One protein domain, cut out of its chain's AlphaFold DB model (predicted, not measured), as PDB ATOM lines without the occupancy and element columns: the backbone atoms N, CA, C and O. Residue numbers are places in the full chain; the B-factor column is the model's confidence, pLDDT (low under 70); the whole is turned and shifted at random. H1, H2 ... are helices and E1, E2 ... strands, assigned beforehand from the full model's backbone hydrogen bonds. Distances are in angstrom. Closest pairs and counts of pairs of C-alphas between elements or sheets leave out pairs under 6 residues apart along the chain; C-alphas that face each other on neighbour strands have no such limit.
ATOM      1  N   PHE A 158      -0.585 -30.708  89.281       98.31
ATOM      2  CA  PHE A 158      -1.671 -31.196  90.126       98.31
ATOM      3  C   PHE A 158      -1.124 -31.466  91.524       98.31
ATOM      4  O   PHE A 158      -0.179 -32.235  91.688       98.31
ATOM      5  N   VAL A 159      -1.698 -30.828  92.542       98.00
ATOM      6  CA  VAL A 159      -1.243 -30.965  93.931       98.00
ATOM      7  C   VAL A 159      -2.348 -31.611  94.753       98.00
ATOM      8  O   VAL A 159      -3.393 -31.007  94.991       98.00
ATOM      9  N   SER A 160      -2.115 -32.842  95.196       96.50
ATOM     10  CA  SER A 160      -3.069 -33.659  95.941       96.50
ATOM     11  C   SER A 160      -2.659 -33.812  97.405       96.50
ATOM     12  O   SER A 160      -1.502 -33.651  97.798       96.50
ATOM     13  N   SER A 161      -3.638 -34.126  98.244       94.44
ATOM     14  CA  SER A 161      -3.499 -34.367  99.673       94.44
ATOM     15  C   SER A 161      -3.064 -33.151 100.489       94.44
ATOM     16  O   SER A 161      -2.716 -33.258 101.662       94.44
ATOM     17  N   VAL A 162      -3.165 -31.939  99.943       94.62
ATOM     18  CA  VAL A 162      -2.845 -30.705 100.682       94.62
ATOM     19  C   VAL A 162      -3.669 -30.610 101.967       94.62
ATOM     20  O   VAL A 162      -3.136 -30.271 103.030       94.62
ATOM     21  N   TYR A 163      -4.954 -30.964 101.875       91.81
ATOM     22  CA  TYR A 163      -5.948 -30.762 102.926       91.81
ATOM     23  C   TYR A 163      -6.467 -32.039 103.600       91.81
ATOM     24  O   TYR A 163      -7.161 -31.924 104.607       91.81
ATOM     25  N   SER A 164      -6.147 -33.227 103.082       87.62
ATOM     26  CA  SER A 164      -6.565 -34.520 103.652       87.62
ATOM     27  C   SER A 164      -5.563 -35.085 104.671       87.62
ATOM     28  O   SER A 164      -5.877 -36.030 105.395       87.62
ATOM     29  N   ARG A 165      -4.358 -34.509 104.767       92.00
ATOM     30  CA  ARG A 165      -3.290 -34.971 105.669       92.00
ATOM     31  C   ARG A 165      -3.656 -34.810 107.143       92.00
ATOM     32  O   ARG A 165      -3.976 -33.715 107.597       92.00
ATOM     33  N   SER A 166      -3.470 -35.883 107.915       88.69
ATOM     34  CA  SER A 166      -3.608 -35.869 109.379       88.69
ATOM     35  C   SER A 166      -2.480 -35.118 110.097       88.69
ATOM     36  O   SER A 166      -2.703 -34.564 111.171       88.69
ATOM     37  N   ASN A 167      -1.273 -35.072 109.520       91.00
ATOM     38  CA  ASN A 167      -0.154 -34.281 110.028       91.00
ATOM     39  C   ASN A 167       0.593 -33.597 108.879       91.00
ATOM     40  O   ASN A 167       1.312 -34.243 108.121       91.00
ATOM     41  N   GLN A 168       0.465 -32.275 108.790       90.50
ATOM     42  CA  GLN A 168       1.017 -31.468 107.698       90.50
ATOM     43  C   GLN A 168       2.555 -31.441 107.641       90.50
ATOM     44  O   GLN A 168       3.109 -31.113 106.597       90.50
ATOM     45  N   ARG A 169       3.247 -31.782 108.737       89.06
ATOM     46  CA  ARG A 169       4.719 -31.812 108.806       89.06
ATOM     47  C   ARG A 169       5.322 -33.197 108.589       89.06
ATOM     48  O   ARG A 169       6.524 -33.305 108.394       89.06
ATOM     49  N   LYS A 170       4.516 -34.257 108.674       91.19
ATOM     50  CA  LYS A 170       4.995 -35.644 108.540       91.19
ATOM     51  C   LYS A 170       4.468 -36.334 107.295       91.19
ATOM     52  O   LYS A 170       5.193 -37.112 106.690       91.19
ATOM     53  N   ASN A 171       3.220 -36.064 106.930       94.06
ATOM     54  CA  ASN A 171       2.593 -36.716 105.793       94.06
ATOM     55  C   ASN A 171       2.904 -35.909 104.525       94.06
ATOM     56  O   ASN A 171       2.755 -34.678 104.553       94.06
ATOM     57  N   PRO A 172       3.314 -36.572 103.431       95.00
ATOM     58  CA  PRO A 172       3.673 -35.885 102.204       95.00
ATOM     59  C   PRO A 172       2.452 -35.317 101.480       95.00
ATOM     60  O   PRO A 172       1.349 -35.855 101.561       95.00
ATOM     61  N   VAL A 173       2.670 -34.210 100.777       96.56
ATOM     62  CA  VAL A 173       1.815 -33.746  99.676       96.56
ATOM     63  C   VAL A 173       2.261 -34.468  98.407       96.56
ATOM     64  O   VAL A 173       3.464 -34.579  98.185       96.56
ATOM     65  N   ALA A 174       1.327 -34.923  97.575       97.25
ATOM     66  CA  ALA A 174       1.658 -35.476  96.265       97.25
ATOM     67  C   ALA A 174       1.578 -34.371  95.203       97.25
ATOM     68  O   ALA A 174       0.595 -33.628  95.155       97.25
ATOM     69  N   VAL A 175       2.609 -34.244  94.376       98.12
ATOM     70  CA  VAL A 175       2.754 -33.183  93.376       98.12
ATOM     71  C   VAL A 175       3.068 -33.822  92.028       98.12
ATOM     72  O   VAL A 175       4.071 -34.514  91.909       98.12
ATOM     73  N   TYR A 176       2.246 -33.583  91.011       98.12
ATOM     74  CA  TYR A 176       2.385 -34.200  89.689       98.12
ATOM     75  C   TYR A 176       2.617 -33.130  88.620       98.12
ATOM     76  O   TYR A 176       1.804 -32.211  88.502       98.12
ATOM     77  N   ARG A 177       3.692 -33.253  87.833       96.88
ATOM     78  CA  ARG A 177       3.960 -32.419  86.651       96.88
ATOM     79  C   ARG A 177       3.287 -33.033  85.425       96.88
ATOM     80  O   ARG A 177       3.847 -33.917  84.780       96.88
ATOM     81  N   GLY A 178       2.109 -32.527  85.096       95.69
ATOM     82  CA  GLY A 178       1.358 -32.909  83.911       95.69
ATOM     83  C   GLY A 178       0.542 -34.193  84.054       95.69
ATOM     84  O   GLY A 178       0.701 -34.983  84.988       95.69
ATOM     85  N   ILE A 179      -0.371 -34.396  83.102       94.69
ATOM     86  CA  ILE A 179      -1.351 -35.492  83.152       94.69
ATOM     87  C   ILE A 179      -0.701 -36.874  83.001       94.69
ATOM     88  O   ILE A 179      -1.120 -37.831  83.648       94.69
ATOM     89  N   ASP A 180       0.367 -36.979  82.210       93.38
ATOM     90  CA  ASP A 180       1.105 -38.235  82.054       93.38
ATOM     91  C   ASP A 180       1.806 -38.655  83.355       93.38
ATOM     92  O   ASP A 180       1.866 -39.848  83.650       93.38
ATOM     93  N   ALA A 181       2.281 -37.703  84.170       95.06
ATOM     94  CA  ALA A 181       2.845 -38.015  85.484       95.06
ATOM     95  C   ALA A 181       1.771 -38.548  86.444       95.06
ATOM     96  O   ALA A 181       2.024 -39.515  87.161       95.06
ATOM     97  N   VAL A 182       0.555 -37.981  86.409       94.75
ATOM     98  CA  VAL A 182      -0.598 -38.508  87.160       94.75
ATOM     99  C   VAL A 182      -0.905 -39.942  86.735       94.75
ATOM    100  O   VAL A 182      -1.033 -40.825  87.582       94.75
ATOM    101  N   PHE A 183      -1.001 -40.202  85.430       92.56
ATOM    102  CA  PHE A 183      -1.298 -41.540  84.926       92.56
ATOM    103  C   PHE A 183      -0.211 -42.551  85.280       92.56
ATOM    104  O   PHE A 183      -0.544 -43.648  85.721       92.56
ATOM    105  N   ASN A 184       1.066 -42.204  85.114       91.88
ATOM    106  CA  ASN A 184       2.170 -43.102  85.444       91.88
ATOM    107  C   ASN A 184       2.194 -43.447  86.938       91.88
ATOM    108  O   ASN A 184       2.342 -44.621  87.273       91.88
ATOM    109  N   ALA A 185       2.000 -42.458  87.816       90.62
ATOM    110  CA  ALA A 185       1.954 -42.687  89.255       90.62
ATOM    111  C   ALA A 185       0.767 -43.578  89.648       90.62
ATOM    112  O   ALA A 185       0.951 -44.606  90.292       90.62
ATOM    113  N   LEU A 186      -0.441 -43.257  89.170       88.25
ATOM    114  CA  LEU A 186      -1.630 -44.058  89.463       88.25
ATOM    115  C   LEU A 186      -1.517 -45.487  88.919       88.25
ATOM    116  O   LEU A 186      -1.857 -46.435  89.615       88.25
ATOM    117  N   MET A 187      -1.008 -45.687  87.701       85.75
ATOM    118  CA  MET A 187      -0.798 -47.040  87.164       85.75
ATOM    119  C   MET A 187       0.228 -47.852  87.967       85.75
ATOM    120  O   MET A 187       0.152 -49.077  87.950       85.75
ATOM    121  N   GLY A 188       1.166 -47.197  88.658       80.25
ATOM    122  CA  GLY A 188       2.114 -47.853  89.563       80.25
ATOM    123  C   GLY A 188       1.510 -48.269  90.909       80.25
ATOM    124  O   GLY A 188       2.015 -49.199  91.535       80.25
ATOM    125  N   GLU A 189       0.433 -47.609  91.343       77.69
ATOM    126  CA  GLU A 189      -0.206 -47.815  92.652       77.69
ATOM    127  C   GLU A 189      -1.509 -48.636  92.593       77.69
ATOM    128  O   GLU A 189      -1.915 -49.230  93.595       77.69
ATOM    129  N   LEU A 190      -2.190 -48.659  91.444       73.12
ATOM    130  CA  LEU A 190      -3.523 -49.246  91.297       73.12
ATOM    131  C   LEU A 190      -3.527 -50.774  91.169       73.12
ATOM    132  O   LEU A 190      -2.588 -51.399  90.678       73.12
ATOM    133  N   ASP A 191      -4.660 -51.371  91.550       61.38
ATOM    134  CA  ASP A 191      -4.960 -52.773  91.266       61.38
ATOM    135  C   ASP A 191      -5.305 -53.012  89.779       61.38
ATOM    136  O   ASP A 191      -5.584 -52.087  89.008       61.38
ATOM    137  N   GLU A 192      -5.330 -54.284  89.366       62.75
ATOM    138  CA  GLU A 192      -5.603 -54.697  87.980       62.75
ATOM    139  C   GLU A 192      -6.968 -54.212  87.439       62.75
ATOM    140  O   GLU A 192      -7.184 -54.219  86.226       62.75
ATOM    141  N   THR A 193      -7.896 -53.774  88.299       63.75
ATOM    142  CA  THR A 193      -9.262 -53.397  87.905       63.75
ATOM    143  C   THR A 193      -9.398 -51.929  87.498       63.75
ATOM    144  O   THR A 193     -10.248 -51.602  86.665       63.75
ATOM    145  N   ALA A 194      -8.540 -51.044  88.013       67.31
ATOM    146  CA  ALA A 194      -8.559 -49.613  87.695       67.31
ATOM    147  C   ALA A 194      -7.623 -49.229  86.528       67.31
ATOM    148  O   ALA A 194      -7.903 -48.275  85.792       67.31
ATOM    149  N   VAL A 195      -6.566 -50.017  86.290       76.06
ATOM    150  CA  VAL A 195      -5.600 -49.834  85.186       76.06
ATOM    151  C   VAL A 195      -6.260 -49.708  83.798       76.06
ATOM    152  O   VAL A 195      -5.872 -48.809  83.039       76.06
ATOM    153  N   PRO A 196      -7.288 -50.506  83.429       81.81
ATOM    154  CA  PRO A 196      -7.927 -50.394  82.115       81.81
ATOM    155  C   PRO A 196      -8.645 -49.061  81.883       81.81
ATOM    156  O   PRO A 196      -8.822 -48.645  80.739       81.81
ATOM    157  N   THR A 197      -9.113 -48.390  82.935       81.56
ATOM    158  CA  THR A 197      -9.805 -47.097  82.811       81.56
ATOM    159  C   THR A 197      -8.815 -45.971  82.533       81.56
ATOM    160  O   THR A 197      -9.051 -45.169  81.631       81.56
ATOM    161  N   LEU A 198      -7.678 -45.952  83.234       83.62
ATOM    162  CA  LEU A 198      -6.609 -44.983  82.973       83.62
ATOM    163  C   LEU A 198      -5.939 -45.211  81.620       83.62
ATOM    164  O   LEU A 198      -5.697 -44.251  80.894       83.62
ATOM    165  N   SER A 199      -5.721 -46.474  81.243       86.06
ATOM    166  CA  SER A 199      -5.182 -46.819  79.921       86.06
ATOM    167  C   SER A 199      -6.093 -46.291  78.809       86.06
ATOM    168  O   SER A 199      -5.624 -45.619  77.897       86.06
ATOM    169  N   ARG A 200      -7.414 -46.478  78.942       87.06
ATOM    170  CA  ARG A 200      -8.397 -45.921  77.998       87.06
ATOM    171  C   ARG A 200      -8.381 -44.393  77.949       87.06
ATOM    172  O   ARG A 200      -8.518 -43.837  76.865       87.06
ATOM    173  N   ALA A 201      -8.218 -43.712  79.084       88.50
ATOM    174  CA  ALA A 201      -8.111 -42.252  79.111       88.50
ATOM    175  C   ALA A 201      -6.838 -41.765  78.396       88.50
ATOM    176  O   ALA A 201      -6.897 -40.838  77.593       88.50
ATOM    177  N   ARG A 202      -5.703 -42.434  78.623       90.81
ATOM    178  CA  ARG A 202      -4.442 -42.146  77.931       90.81
ATOM    179  C   ARG A 202      -4.545 -42.388  76.425       90.81
ATOM    180  O   ARG A 202      -4.124 -41.547  75.628       90.81
ATOM    181  N   ASP A 203      -5.158 -43.500  76.028       91.62
ATOM    182  CA  ASP A 203      -5.404 -43.811  74.624       91.62
ATOM    183  C   ASP A 203      -6.289 -42.739  73.981       91.62
ATOM    184  O   ASP A 203      -5.941 -42.234  72.913       91.62
ATOM    185  N   ALA A 204      -7.369 -42.321  74.652       93.00
ATOM    186  CA  ALA A 204      -8.282 -41.288  74.170       93.00
ATOM    187  C   ALA A 204      -7.571 -39.952  73.881       93.00
ATOM    188  O   ALA A 204      -7.818 -39.350  72.834       93.00
ATOM    189  N   ILE A 205      -6.608 -39.533  74.708       94.31
ATOM    190  CA  ILE A 205      -5.759 -38.367  74.401       94.31
ATOM    191  C   ILE A 205      -4.999 -38.598  73.086       94.31
ATOM    192  O   ILE A 205      -5.033 -37.771  72.175       94.31
ATOM    193  N   SER A 206      -4.337 -39.748  72.954       93.12
ATOM    194  CA  SER A 206      -3.412 -40.014  71.845       93.12
ATOM    195  C   SER A 206      -4.080 -40.276  70.488       93.12
ATOM    196  O   SER A 206      -3.473 -40.005  69.445       93.12
ATOM    197  N   VAL A 207      -5.303 -40.822  70.478       95.31
ATOM    198  CA  VAL A 207      -6.006 -41.206  69.241       95.31
ATOM    199  C   VAL A 207      -7.275 -40.407  68.968       95.31
ATOM    200  O   VAL A 207      -7.710 -40.375  67.816       95.31
ATOM    201  N   ASN A 208      -7.832 -39.738  69.981       95.81
ATOM    202  CA  ASN A 208      -9.052 -38.932  69.889       95.81
ATOM    203  C   ASN A 208      -8.854 -37.468  70.320       95.81
ATOM    204  O   ASN A 208      -9.800 -36.691  70.225       95.81
ATOM    205  N   LEU A 209      -7.653 -37.064  70.759       95.25
ATOM    206  CA  LEU A 209      -7.394 -35.719  71.304       95.25
ATOM    207  C   LEU A 209      -8.315 -35.381  72.491       95.25
ATOM    208  O   LEU A 209      -8.552 -34.216  72.804       95.25
ATOM    209  N   ASP A 210      -8.857 -36.414  73.139       93.62
ATOM    210  CA  ASP A 210      -9.878 -36.278  74.160       93.62
ATOM    211  C   ASP A 210      -9.229 -36.259  75.546       93.62
ATOM    212  O   ASP A 210      -8.971 -37.302  76.151       93.62
ATOM    213  N   TYR A 211      -8.904 -35.052  76.010       93.25
ATOM    214  CA  TYR A 211      -8.314 -34.829  77.327       93.25
ATOM    215  C   TYR A 211      -9.353 -34.997  78.444       93.25
ATOM    216  O   TYR A 211     -10.482 -34.518  78.302       93.25
ATOM    217  N   PRO A 212      -8.981 -35.635  79.574       92.56
ATOM    218  CA  PRO A 212      -9.852 -35.713  80.741       92.56
ATOM    219  C   PRO A 212     -10.124 -34.317  81.302       92.56
ATOM    220  O   PRO A 212      -9.334 -33.390  81.122       92.56
ATOM    221  N   THR A 213     -11.228 -34.172  82.024       91.94
ATOM    222  CA  THR A 213     -11.553 -32.926  82.728       91.94
ATOM    223  C   THR A 213     -10.840 -32.834  84.077       91.94
ATOM    224  O   THR A 213     -10.392 -33.845  84.626       91.94
ATOM    225  N   TYR A 214     -10.782 -31.642  84.679       93.56
ATOM    226  CA  TYR A 214     -10.255 -31.508  86.045       93.56
ATOM    227  C   TYR A 214     -11.029 -32.360  87.061       93.56
ATOM    228  O   TYR A 214     -10.435 -32.878  88.008       93.56
ATOM    229  N   ALA A 215     -12.336 -32.561  86.852       91.38
ATOM    230  CA  ALA A 215     -13.140 -33.470  87.667       91.38
ATOM    231  C   ALA A 215     -12.683 -34.924  87.564       91.38
ATOM    232  O   ALA A 215     -12.625 -35.614  88.580       91.38
ATOM    233  N   ASP A 216     -12.391 -35.385  86.344       91.50
ATOM    234  CA  ASP A 216     -11.920 -36.746  86.097       91.50
ATOM    235  C   ASP A 216     -10.590 -36.982  86.816       91.50
ATOM    236  O   ASP A 216     -10.431 -37.996  87.491       91.50
ATOM    237  N   VAL A 217      -9.657 -36.026  86.723       94.00
ATOM    238  CA  VAL A 217      -8.342 -36.117  87.378       94.00
ATOM    239  C   VAL A 217      -8.475 -36.092  88.900       94.00
ATOM    240  O   VAL A 217      -7.923 -36.955  89.580       94.00
ATOM    241  N   ALA A 218      -9.265 -35.166  89.450       93.56
ATOM    242  CA  ALA A 218      -9.542 -35.114  90.884       93.56
ATOM    243  C   ALA A 218     -10.231 -36.394  91.395       93.56
ATOM    244  O   ALA A 218      -9.974 -36.833  92.514       93.56
ATOM    245  N   GLY A 219     -11.106 -36.992  90.580       91.00
ATOM    246  CA  GLY A 219     -11.750 -38.272  90.863       91.00
ATOM    247  C   GLY A 219     -10.769 -39.444  90.837       91.00
ATOM    248  O   GLY A 219     -10.817 -40.280  91.733       91.00
ATOM    249  N   ALA A 220      -9.856 -39.477  89.863       90.12
ATOM    250  CA  ALA A 220      -8.819 -40.503  89.750       90.12
ATOM    251  C   ALA A 220      -7.820 -40.463  90.918       90.12
ATOM    252  O   ALA A 220      -7.391 -41.510  91.390       90.12
ATOM    253  N   LEU A 221      -7.500 -39.266  91.417       91.50
ATOM    254  CA  LEU A 221      -6.662 -39.057  92.603       91.50
ATOM    255  C   LEU A 221      -7.427 -39.199  93.937       91.50
ATOM    256  O   LEU A 221      -6.831 -39.011  94.994       91.50
ATOM    257  N   ASP A 222      -8.746 -39.436  93.891       91.25
ATOM    258  CA  ASP A 222      -9.696 -39.340  95.014       91.25
ATOM    259  C   ASP A 222      -9.477 -38.116  95.933       91.25
ATOM    260  O   ASP A 222      -9.654 -38.165  97.152       91.25
ATOM    261  N   ASP A 223      -9.137 -36.962  95.347       93.06
ATOM    262  CA  ASP A 223      -8.970 -35.710  96.086       93.06
ATOM    263  C   ASP A 223      -9.890 -34.615  95.552       93.06
ATOM    264  O   ASP A 223      -9.592 -33.874  94.614       93.06
ATOM    265  N   SER A 224     -11.020 -34.438  96.240       92.88
ATOM    266  CA  SER A 224     -11.973 -33.376  95.913       92.88
ATOM    267  C   SER A 224     -11.422 -31.960  96.102       92.88
ATOM    268  O   SER A 224     -12.062 -31.018  95.647       92.88
ATOM    269  N   ASN A 225     -10.283 -31.800  96.781       94.88
ATOM    270  CA  ASN A 225      -9.642 -30.518  97.056       94.88
ATOM    271  C   ASN A 225      -8.221 -30.449  96.456       94.88
ATOM    272  O   ASN A 225      -7.373 -29.735  96.994       94.88
ATOM    273  N   MET A 226      -7.972 -31.183  95.366       96.44
ATOM    274  CA  MET A 226      -6.759 -31.066  94.552       96.44
ATOM    275  C   MET A 226      -6.552 -29.611  94.102       96.44
ATOM    276  O   MET A 226      -7.505 -28.967  93.672       96.44
ATOM    277  N   LEU A 227      -5.330 -29.091  94.171       97.69
ATOM    278  CA  LEU A 227      -4.987 -27.779  93.614       97.69
ATOM    279  C   LEU A 227      -4.401 -27.929  92.210       97.69
ATOM    280  O   LEU A 227      -3.795 -28.958  91.904       97.69
ATOM    281  N   VAL A 228      -4.537 -26.888  91.390       98.00
ATOM    282  CA  VAL A 228      -3.971 -26.840  90.034       98.00
ATOM    283  C   VAL A 228      -3.154 -25.567  89.854       98.00
ATOM    284  O   VAL A 228      -3.611 -24.488  90.229       98.00
ATOM    285  N   PHE A 229      -1.969 -25.684  89.255       98.25
ATOM    286  CA  PHE A 229      -1.126 -24.547  88.877       98.25
ATOM    287  C   PHE A 229      -0.654 -24.714  87.437       98.25
ATOM    288  O   PHE A 229      -0.094 -25.747  87.089       98.25
ATOM    289  N   HIS A 230      -0.845 -23.702  86.599       96.81
ATOM    290  CA  HIS A 230      -0.596 -23.820  85.159       96.81
ATOM    291  C   HIS A 230       0.869 -23.621  84.754       96.81
ATOM    292  O   HIS A 230       1.250 -23.882  83.617       96.81
ATOM    293  N   ASN A 231       1.720 -23.187  85.686       95.94
ATOM    294  CA  ASN A 231       3.148 -23.016  85.450       95.94
ATOM    295  C   ASN A 231       3.961 -23.153  86.749       95.94
ATOM    296  O   ASN A 231       3.427 -23.052  87.857       95.94
ATOM    297  N   ASP A 232       5.271 -23.344  86.603       95.75
ATOM    298  CA  ASP A 232       6.213 -23.548  87.712       95.75
ATOM    299  C   ASP A 232       6.239 -22.369  88.692       95.75
ATOM    300  O   ASP A 232       6.290 -22.548  89.913       95.75
ATOM    301  N   ARG A 233       6.155 -21.145  88.160       95.75
ATOM    302  CA  ARG A 233       6.244 -19.908  88.939       95.75
ATOM    303  C   ARG A 233       5.070 -19.753  89.900       95.75
ATOM    304  O   ARG A 233       5.289 -19.480  91.076       95.75
ATOM    305  N   THR A 234       3.844 -19.959  89.428       96.94
ATOM    306  CA  THR A 234       2.625 -19.835  90.246       96.94
ATOM    307  C   THR A 234       2.596 -20.863  91.376       96.94
ATOM    308  O   THR A 234       2.236 -20.512  92.501       96.94
ATOM    309  N   LEU A 235       3.049 -22.099  91.128       97.56
ATOM    310  CA  LEU A 235       3.216 -23.103  92.181       97.56
ATOM    311  C   LEU A 235       4.279 -22.666  93.198       97.56
ATOM    312  O   LEU A 235       4.016 -22.649  94.401       97.56
ATOM    313  N   ALA A 236       5.469 -22.278  92.736       97.19
ATOM    314  CA  ALA A 236       6.555 -21.855  93.616       97.19
ATOM    315  C   ALA A 236       6.167 -20.651  94.493       97.19
ATOM    316  O   ALA A 236       6.456 -20.634  95.695       97.19
ATOM    317  N   ASP A 237       5.490 -19.659  93.916       96.38
ATOM    318  CA  ASP A 237       5.045 -18.460  94.622       96.38
ATOM    319  C   ASP A 237       3.959 -18.781  95.653       96.38
ATOM    320  O   ASP A 237       4.077 -18.361  96.809       96.38
ATOM    321  N   TRP A 238       2.989 -19.631  95.305       96.38
ATOM    322  CA  TRP A 238       1.985 -20.107  96.256       96.38
ATOM    323  C   TRP A 238       2.610 -20.876  97.425       96.38
ATOM    324  O   TRP A 238       2.266 -20.636  98.584       96.38
ATOM    325  N   ILE A 239       3.582 -21.761  97.166       96.75
ATOM    326  CA  ILE A 239       4.286 -22.494  98.230       96.75
ATOM    327  C   ILE A 239       4.961 -21.521  99.197       96.75
ATOM    328  O   ILE A 239       4.873 -21.690 100.418       96.75
ATOM    329  N   ARG A 240       5.640 -20.497  98.671       95.62
ATOM    330  CA  ARG A 240       6.337 -19.486  99.481       95.62
ATOM    331  C   ARG A 240       5.375 -18.650 100.302       95.62
ATOM    332  O   ARG A 240       5.700 -18.327 101.442       95.62
ATOM    333  N   GLU A 241       4.234 -18.284  99.732       94.94
ATOM    334  CA  GLU A 241       3.184 -17.549 100.428       94.94
ATOM    335  C   GLU A 241       2.622 -18.383 101.585       94.94
ATOM    336  O   GLU A 241       2.722 -17.977 102.745       94.94
ATOM    337  N   ARG A 242       2.163 -19.610 101.311       94.00
ATOM    338  CA  ARG A 242       1.587 -20.497 102.336       94.00
ATOM    339  C   ARG A 242       2.584 -20.908 103.410       94.00
ATOM    340  O   ARG A 242       2.214 -21.007 104.578       94.00
ATOM    341  N   SER A 243       3.856 -21.069 103.050       90.81
ATOM    342  CA  SER A 243       4.925 -21.366 104.011       90.81
ATOM    343  C   SER A 243       5.157 -20.238 105.023       90.81
ATOM    344  O   SER A 243       5.643 -20.508 106.121       90.81
ATOM    345  N   LYS A 244       4.828 -18.981 104.682       90.94
ATOM    346  CA  LYS A 244       4.882 -17.849 105.625       90.94
ATOM    347  C   LYS A 244       3.686 -17.854 106.574       90.94
ATOM    348  O   LYS A 244       3.860 -17.549 107.748       90.94
ATOM    349  N   GLU A 245       2.507 -18.210 106.070       91.50
ATOM    350  CA  GLU A 245       1.275 -18.312 106.864       91.50
ATOM    351  C   GLU A 245       1.311 -19.483 107.854       91.50
ATOM    352  O   GLU A 245       0.731 -19.389 108.931       91.50
ATOM    353  N   GLN A 246       2.013 -20.571 107.507       84.38
ATOM    354  CA  GLN A 246       2.199 -21.756 108.355       84.38
ATOM    355  C   GLN A 246       0.886 -22.436 108.792       84.38
ATOM    356  O   GLN A 246       0.806 -23.013 109.876       84.38
ATOM    357  N   GLU A 247      -0.149 -22.389 107.947       82.56
ATOM    358  CA  GLU A 247      -1.450 -23.014 108.240       82.56
ATOM    359  C   GLU A 247      -1.632 -24.377 107.552       82.56
ATOM    360  O   GLU A 247      -2.223 -25.300 108.110       82.56
ATOM    361  N   VAL A 248      -1.163 -24.505 106.310       86.38
ATOM    362  CA  VAL A 248      -1.458 -25.664 105.444       86.38
ATOM    363  C   VAL A 248      -0.187 -26.302 104.901       86.38
ATOM    364  O   VAL A 248      -0.061 -27.529 104.864       86.38
ATOM    365  N   ILE A 249       0.750 -25.462 104.480       91.38
ATOM    366  CA  ILE A 249       2.073 -25.845 104.011       91.38
ATOM    367  C   ILE A 249       3.088 -25.134 104.896       91.38
ATOM    368  O   ILE A 249       2.949 -23.952 105.195       91.38
ATOM    369  N   PHE A 250       4.108 -25.874 105.307       93.12
ATOM    370  CA  PHE A 250       5.274 -25.383 106.028       93.12
ATOM    371  C   PHE A 250       6.521 -25.564 105.158       93.12
ATOM    372  O   PHE A 250       6.524 -26.437 104.285       93.12
ATOM    373  N   PRO A 251       7.615 -24.829 105.427       91.25
ATOM    374  CA  PRO A 251       8.864 -25.006 104.690       91.25
ATOM    375  C   PRO A 251       9.392 -26.450 104.686       91.25
ATOM    376  O   PRO A 251       9.963 -26.892 103.695       91.25
ATOM    377  N   ASP A 252       9.186 -27.179 105.785       94.00
ATOM    378  CA  ASP A 252       9.597 -28.568 106.011       94.00
ATOM    379  C   ASP A 252       8.518 -29.596 105.648       94.00
ATOM    380  O   ASP A 252       8.720 -30.786 105.862       94.00
ATOM    381  N   THR A 253       7.373 -29.164 105.106       96.19
ATOM    382  CA  THR A 253       6.338 -30.094 104.642       96.19
ATOM    383  C   THR A 253       6.933 -31.045 103.602       96.19
ATOM    384  O   THR A 253       7.451 -30.555 102.595       96.19
ATOM    385  N   PRO A 254       6.862 -32.372 103.809       97.12
ATOM    386  CA  PRO A 254       7.323 -33.331 102.820       97.12
ATOM    387  C   PRO A 254       6.463 -33.267 101.553       97.12
ATOM    388  O   PRO A 254       5.247 -33.070 101.621       97.12
ATOM    389  N   ALA A 255       7.099 -33.457 100.409       97.50
ATOM    390  CA  ALA A 255       6.508 -33.500  99.086       97.50
ATOM    391  C   ALA A 255       7.016 -34.753  98.370       97.50
ATOM    392  O   ALA A 255       8.224 -35.001  98.348       97.50
ATOM    393  N   GLN A 256       6.099 -35.519  97.795       97.31
ATOM    394  CA  GLN A 256       6.395 -36.572  96.836       97.31
ATOM    395  C   GLN A 256       6.072 -36.017  95.453       97.31
ATOM    396  O   GLN A 256       4.937 -35.614  95.193       97.31
ATOM    397  N   VAL A 257       7.093 -35.899  94.616       97.81
ATOM    398  CA  VAL A 257       7.034 -35.196  93.339       97.81
ATOM    399  C   VAL A 257       7.178 -36.212  92.221       97.81
ATOM    400  O   VAL A 257       8.160 -36.949  92.177       97.81
ATOM    401  N   TYR A 258       6.204 -36.216  91.320       97.62
ATOM    402  CA  TYR A 258       6.129 -37.084  90.159       97.62
ATOM    403  C   TYR A 258       6.232 -36.248  88.892       97.62
ATOM    404  O   TYR A 258       5.467 -35.297  88.703       97.62
ATOM    405  N   THR A 259       7.161 -36.600  88.011       96.44
ATOM    406  CA  THR A 259       7.378 -35.885  86.751       96.44
ATOM    407  C   THR A 259       7.618 -36.848  85.595       96.44
ATOM    408  O   THR A 259       7.847 -38.041  85.791       96.44
ATOM    409  N   ILE A 260       7.560 -36.326  84.371       94.00
ATOM    410  CA  ILE A 260       8.221 -36.951  83.228       94.00
ATOM    411  C   ILE A 260       9.573 -36.241  83.090       94.00
ATOM    412  O   ILE A 260       9.559 -35.053  82.764       94.00
ATOM    413  N   PRO A 261      10.708 -36.914  83.365       91.44
ATOM    414  CA  PRO A 261      12.019 -36.278  83.282       91.44
ATOM    415  C   PRO A 261      12.256 -35.689  81.896       91.44
ATOM    416  O   PRO A 261      11.993 -36.352  80.888       91.44
ATOM    417  N   ASP A 262      12.755 -34.456  81.847       88.19
ATOM    418  CA  ASP A 262      13.163 -33.834  80.592       88.19
ATOM    419  C   ASP A 262      14.463 -34.503  80.115       88.19
ATOM    420  O   ASP A 262      15.495 -34.350  80.768       88.19
ATOM    421  N   PRO A 263      14.455 -35.235  78.981       88.56
ATOM    422  CA  PRO A 263      15.642 -35.935  78.498       88.56
ATOM    423  C   PRO A 263      16.738 -34.989  77.980       88.56
ATOM    424  O   PRO A 263      17.799 -35.457  77.573       88.56
ATOM    425  N   THR A 264      16.469 -33.682  77.908       89.38
ATOM    426  CA  THR A 264      17.413 -32.659  77.441       89.38
ATOM    427  C   THR A 264      18.151 -31.945  78.574       89.38
ATOM    428  O   THR A 264      19.142 -31.266  78.301       89.38
ATOM    429  N   VAL A 265      17.701 -32.106  79.821       86.75
ATOM    430  CA  VAL A 265      18.333 -31.534  81.016       86.75
ATOM    431  C   VAL A 265      19.319 -32.551  81.594       86.75
ATOM    432  O   VAL A 265      19.026 -33.744  81.641       86.75
ATOM    433  N   ASP A 266      20.499 -32.085  82.006       89.00
ATOM    434  CA  ASP A 266      21.505 -32.929  82.659       89.00
ATOM    435  C   ASP A 266      20.986 -33.403  84.027       89.00
ATOM    436  O   ASP A 266      20.419 -32.608  84.774       89.00
ATOM    437  N   GLU A 267      21.185 -34.677  84.376       88.88
ATOM    438  CA  GLU A 267      20.761 -35.223  85.673       88.88
ATOM    439  C   GLU A 267      21.470 -34.539  86.855       88.88
ATOM    440  O   GLU A 267      20.929 -34.507  87.963       88.88
ATOM    441  N   ASP A 268      22.657 -33.969  86.615       88.31
ATOM    442  CA  ASP A 268      23.419 -33.197  87.600       88.31
ATOM    443  C   ASP A 268      22.949 -31.726  87.715       88.31
ATOM    444  O   ASP A 268      23.435 -30.987  88.582       88.31
ATOM    445  N   ASP A 269      22.018 -31.267  86.866       87.25
ATOM    446  CA  ASP A 269      21.465 -29.911  86.939       87.25
ATOM    447  C   ASP A 269      20.586 -29.754  88.200       87.25
ATOM    448  O   ASP A 269      19.677 -30.552  88.429       87.25
ATOM    449  N   PRO A 270      20.777 -28.708  89.028       83.62
ATOM    450  CA  PRO A 270      19.914 -28.434  90.180       83.62
ATOM    451  C   PRO A 270      18.419 -28.256  89.860       83.62
ATOM    452  O   PRO A 270      17.597 -28.324  90.776       83.62
ATOM    453  N   ALA A 271      18.070 -27.970  88.604       84.12
ATOM    454  CA  ALA A 271      16.698 -27.887  88.115       84.12
ATOM    455  C   ALA A 271      16.127 -29.247  87.670       84.12
ATOM    456  O   ALA A 271      14.924 -29.344  87.413       84.12
ATOM    457  N   TYR A 272      16.954 -30.293  87.575       89.06
ATOM    458  CA  TYR A 272      16.515 -31.618  87.158       89.06
ATOM    459  C   TYR A 272      15.554 -32.233  88.179       89.06
ATOM    460  O   TYR A 272      15.814 -32.285  89.384       89.06
ATOM    461  N   LEU A 273      14.430 -32.741  87.674       93.00
ATOM    462  CA  LEU A 273      13.456 -33.494  88.450       93.00
ATOM    463  C   LEU A 273      13.405 -34.931  87.915       93.00
ATOM    464  O   LEU A 273      13.008 -35.132  86.765       93.00
ATOM    465  N   PRO A 274      13.773 -35.942  88.725       93.88
ATOM    466  CA  PRO A 274      13.608 -37.333  88.331       93.88
ATOM    467  C   PRO A 274      12.121 -37.716  88.324       93.88
ATOM    468  O   PRO A 274      11.259 -36.990  88.831       93.88
ATOM    469  N   ALA A 275      11.823 -38.897  87.772       94.38
ATOM    470  CA  ALA A 275      10.447 -39.359  87.583       94.38
ATOM    471  C   ALA A 275       9.668 -39.430  88.904       94.38
ATOM    472  O   ALA A 275       8.483 -39.110  88.944       94.38
ATOM    473  N   GLU A 276      10.362 -39.791  89.982       95.62
ATOM    474  CA  GLU A 276       9.866 -39.727  91.348       95.62
ATOM    475  C   GLU A 276      10.963 -39.168  92.264       95.62
ATOM    476  O   GLU A 276      12.119 -39.593  92.209       95.62
ATOM    477  N   SER A 277      10.608 -38.214  93.122       95.69
ATOM    478  CA  SER A 277      11.500 -37.687  94.158       95.69
ATOM    479  C   SER A 277      10.749 -37.337  95.434       95.69
ATOM    480  O   SER A 277       9.567 -36.996  95.422       95.69
ATOM    481  N   VAL A 278      11.466 -37.385  96.555       96.00
ATOM    482  CA  VAL A 278      10.976 -36.908  97.849       96.00
ATOM    483  C   VAL A 278      11.809 -35.710  98.269       96.00
ATOM    484  O   VAL A 278      13.033 -35.783  98.342       96.00
ATOM    485  N   MET A 279      11.141 -34.605  98.573       96.19
ATOM    486  CA  MET A 279      11.787 -33.371  99.011       96.19
ATOM    487  C   MET A 279      10.880 -32.566  99.937       96.19
ATOM    488  O   MET A 279       9.788 -33.001 100.287       96.19
ATOM    489  N   THR A 280      11.321 -31.391 100.378       96.75
ATOM    490  CA  THR A 280      10.438 -30.457 101.085       96.75
ATOM    491  C   THR A 280       9.745 -29.529 100.094       96.75
ATOM    492  O   THR A 280      10.306 -29.201  99.049       96.75
ATOM    493  N   MET A 281       8.556 -29.030 100.442       96.06
ATOM    494  CA  MET A 281       7.854 -28.024  99.633       96.06
ATOM    495  C   MET A 281       8.736 -26.787  99.385       96.06
ATOM    496  O   MET A 281       8.748 -26.245  98.283       96.06
ATOM    497  N   SER A 282       9.531 -26.360 100.377       94.75
ATOM    498  CA  SER A 282      10.480 -25.249 100.208       94.75
ATOM    499  C   SER A 282      11.583 -25.560  99.191       94.75
ATOM    500  O   SER A 282      11.933 -24.695  98.391       94.75
ATOM    501  N   HIS A 283      12.129 -26.783  99.202       95.25
ATOM    502  CA  HIS A 283      13.118 -27.196  98.207       95.25
ATOM    503  C   HIS A 283      12.503 -27.229  96.809       95.25
ATOM    504  O   HIS A 283      13.055 -26.601  95.910       95.25
ATOM    505  N   LEU A 284      11.315 -27.827  96.663       96.38
ATOM    506  CA  LEU A 284      10.574 -27.847  95.402       96.38
ATOM    507  C   LEU A 284      10.386 -26.432  94.840       96.38
ATOM    508  O   LEU A 284      10.744 -26.169  93.699       96.38
ATOM    509  N   ALA A 285       9.917 -25.480  95.649       96.06
ATOM    510  CA  ALA A 285       9.734 -24.100  95.197       96.06
ATOM    511  C   ALA A 285      11.036 -23.425  94.724       96.06
ATOM    512  O   ALA A 285      10.980 -22.480  93.940       96.06
ATOM    513  N   ASN A 286      12.204 -23.850  95.216       93.56
ATOM    514  CA  ASN A 286      13.495 -23.327  94.764       93.56
ATOM    515  C   ASN A 286      13.989 -24.009  93.487       93.56
ATOM    516  O   ASN A 286      14.641 -23.335  92.700       93.56
ATOM    517  N   VAL A 287      13.668 -25.290  93.280       93.62
ATOM    518  CA  VAL A 287      13.937 -26.009  92.023       93.62
ATOM    519  C   VAL A 287      13.093 -25.417  90.891       93.62
ATOM    520  O   VAL A 287      13.623 -25.071  89.844       93.62
ATOM    521  N   LEU A 288      11.794 -25.212  91.135       93.56
ATOM    522  CA  LEU A 288      10.838 -24.744  90.123       93.56
ATOM    523  C   LEU A 288      11.062 -23.304  89.657       93.56
ATOM    524  O   LEU A 288      10.839 -22.971  88.499       93.56
ATOM    525  N   ALA A 289      11.446 -22.415  90.569       92.94
ATOM    526  CA  ALA A 289      11.642 -21.010  90.239       92.94
ATOM    527  C   ALA A 289      12.729 -20.411  91.133       92.94
ATOM    528  O   ALA A 289      12.385 -19.712  92.085       92.94
TER     529      ALA A 289
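What this domain is: This is residues 158 to 289 of the 294 residues of an uncharacterized protein of Bifidobacterium tissieri (UniProt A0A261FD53). A strongly twisted sheet of five short strands has helices over both faces: H4 and H5 side by side over one, H1 over the other. H2 folds back along H1 and lies farther out, so that H2 and H4 are at the two ends of the longest axis; H3 only grazes the sheet, near E1. The printed part has 132 residues with five named helices and five named strands, in the order E1 E2 H1 H2 H3 E3 H4 E4 E5 H5. The sheet is mixed, in the order E3 E1 E2 E4 E5, and the class is mixed, helices and strands. The whole is compact, with a radius of gyration of the C-alphas of 15.2 A and spans of 43 by 36 by 24 A.

Where its parts are: The strands are E3, residues 227 to 229, E1, residues 158 to 160, E2, residues 173 to 177 and 13.3 A long, E4, residues 254 to 258 and 13.3 A, and E5, residues 276 to 280 and 13.5 A. E1 begins at C-alpha 158, (-1.671, -31.196, 90.126). The helices are H1, residues 179 to 189 and 15.6 A, H2, residues 195 to 208 and 19.1 A, H3, residues 214 to 220, H4, residues 232 to 245 and 20.5 A, and H5, residues 281 to 288, ending at C-alpha 288, (10.838, -24.744, 90.123).

How they stand to each other: E2 and E4 are parallel, with N 175 and O 256 at 2.8 A. The other neighbours are antiparallel: E3 and E1, with N 227 and O 159 at 2.8 A; hairpin E1 and E2, with N 160 and O 174 at 2.8 A; hairpin E4 and E5, with N 255 and O 279 at 2.7 A. E3, H4 and E4 make a split strand-helix-strand unit, two strands running the same way with E1 and E2 between them, its crossover right-handed. H4 and H5 are on the same face and touch, closest at the C-alphas of Ala 236 and Ala 285, 4.2 A, at a shallow tilt of 26 degrees, opposite ways. H1 is on the opposite face, at a height over the sheet of 8.2 A. H1 and H2 form a helical hairpin, closest at the C-alphas of Met 187 and Val 195, 5.9 A. In H1, H2, H3, H4 and H5 every O i to N i+4 pair is within hydrogen-bond range.

The domain as a whole: The C-alphas of Val 207 and Glu 245 are the two farthest apart, 44.6 A. The printed part has no cut. The links E1 to E2 and E4 to E5 are long, with 12 and 17 residues. Residues 191 to 194 have pLDDT under 70.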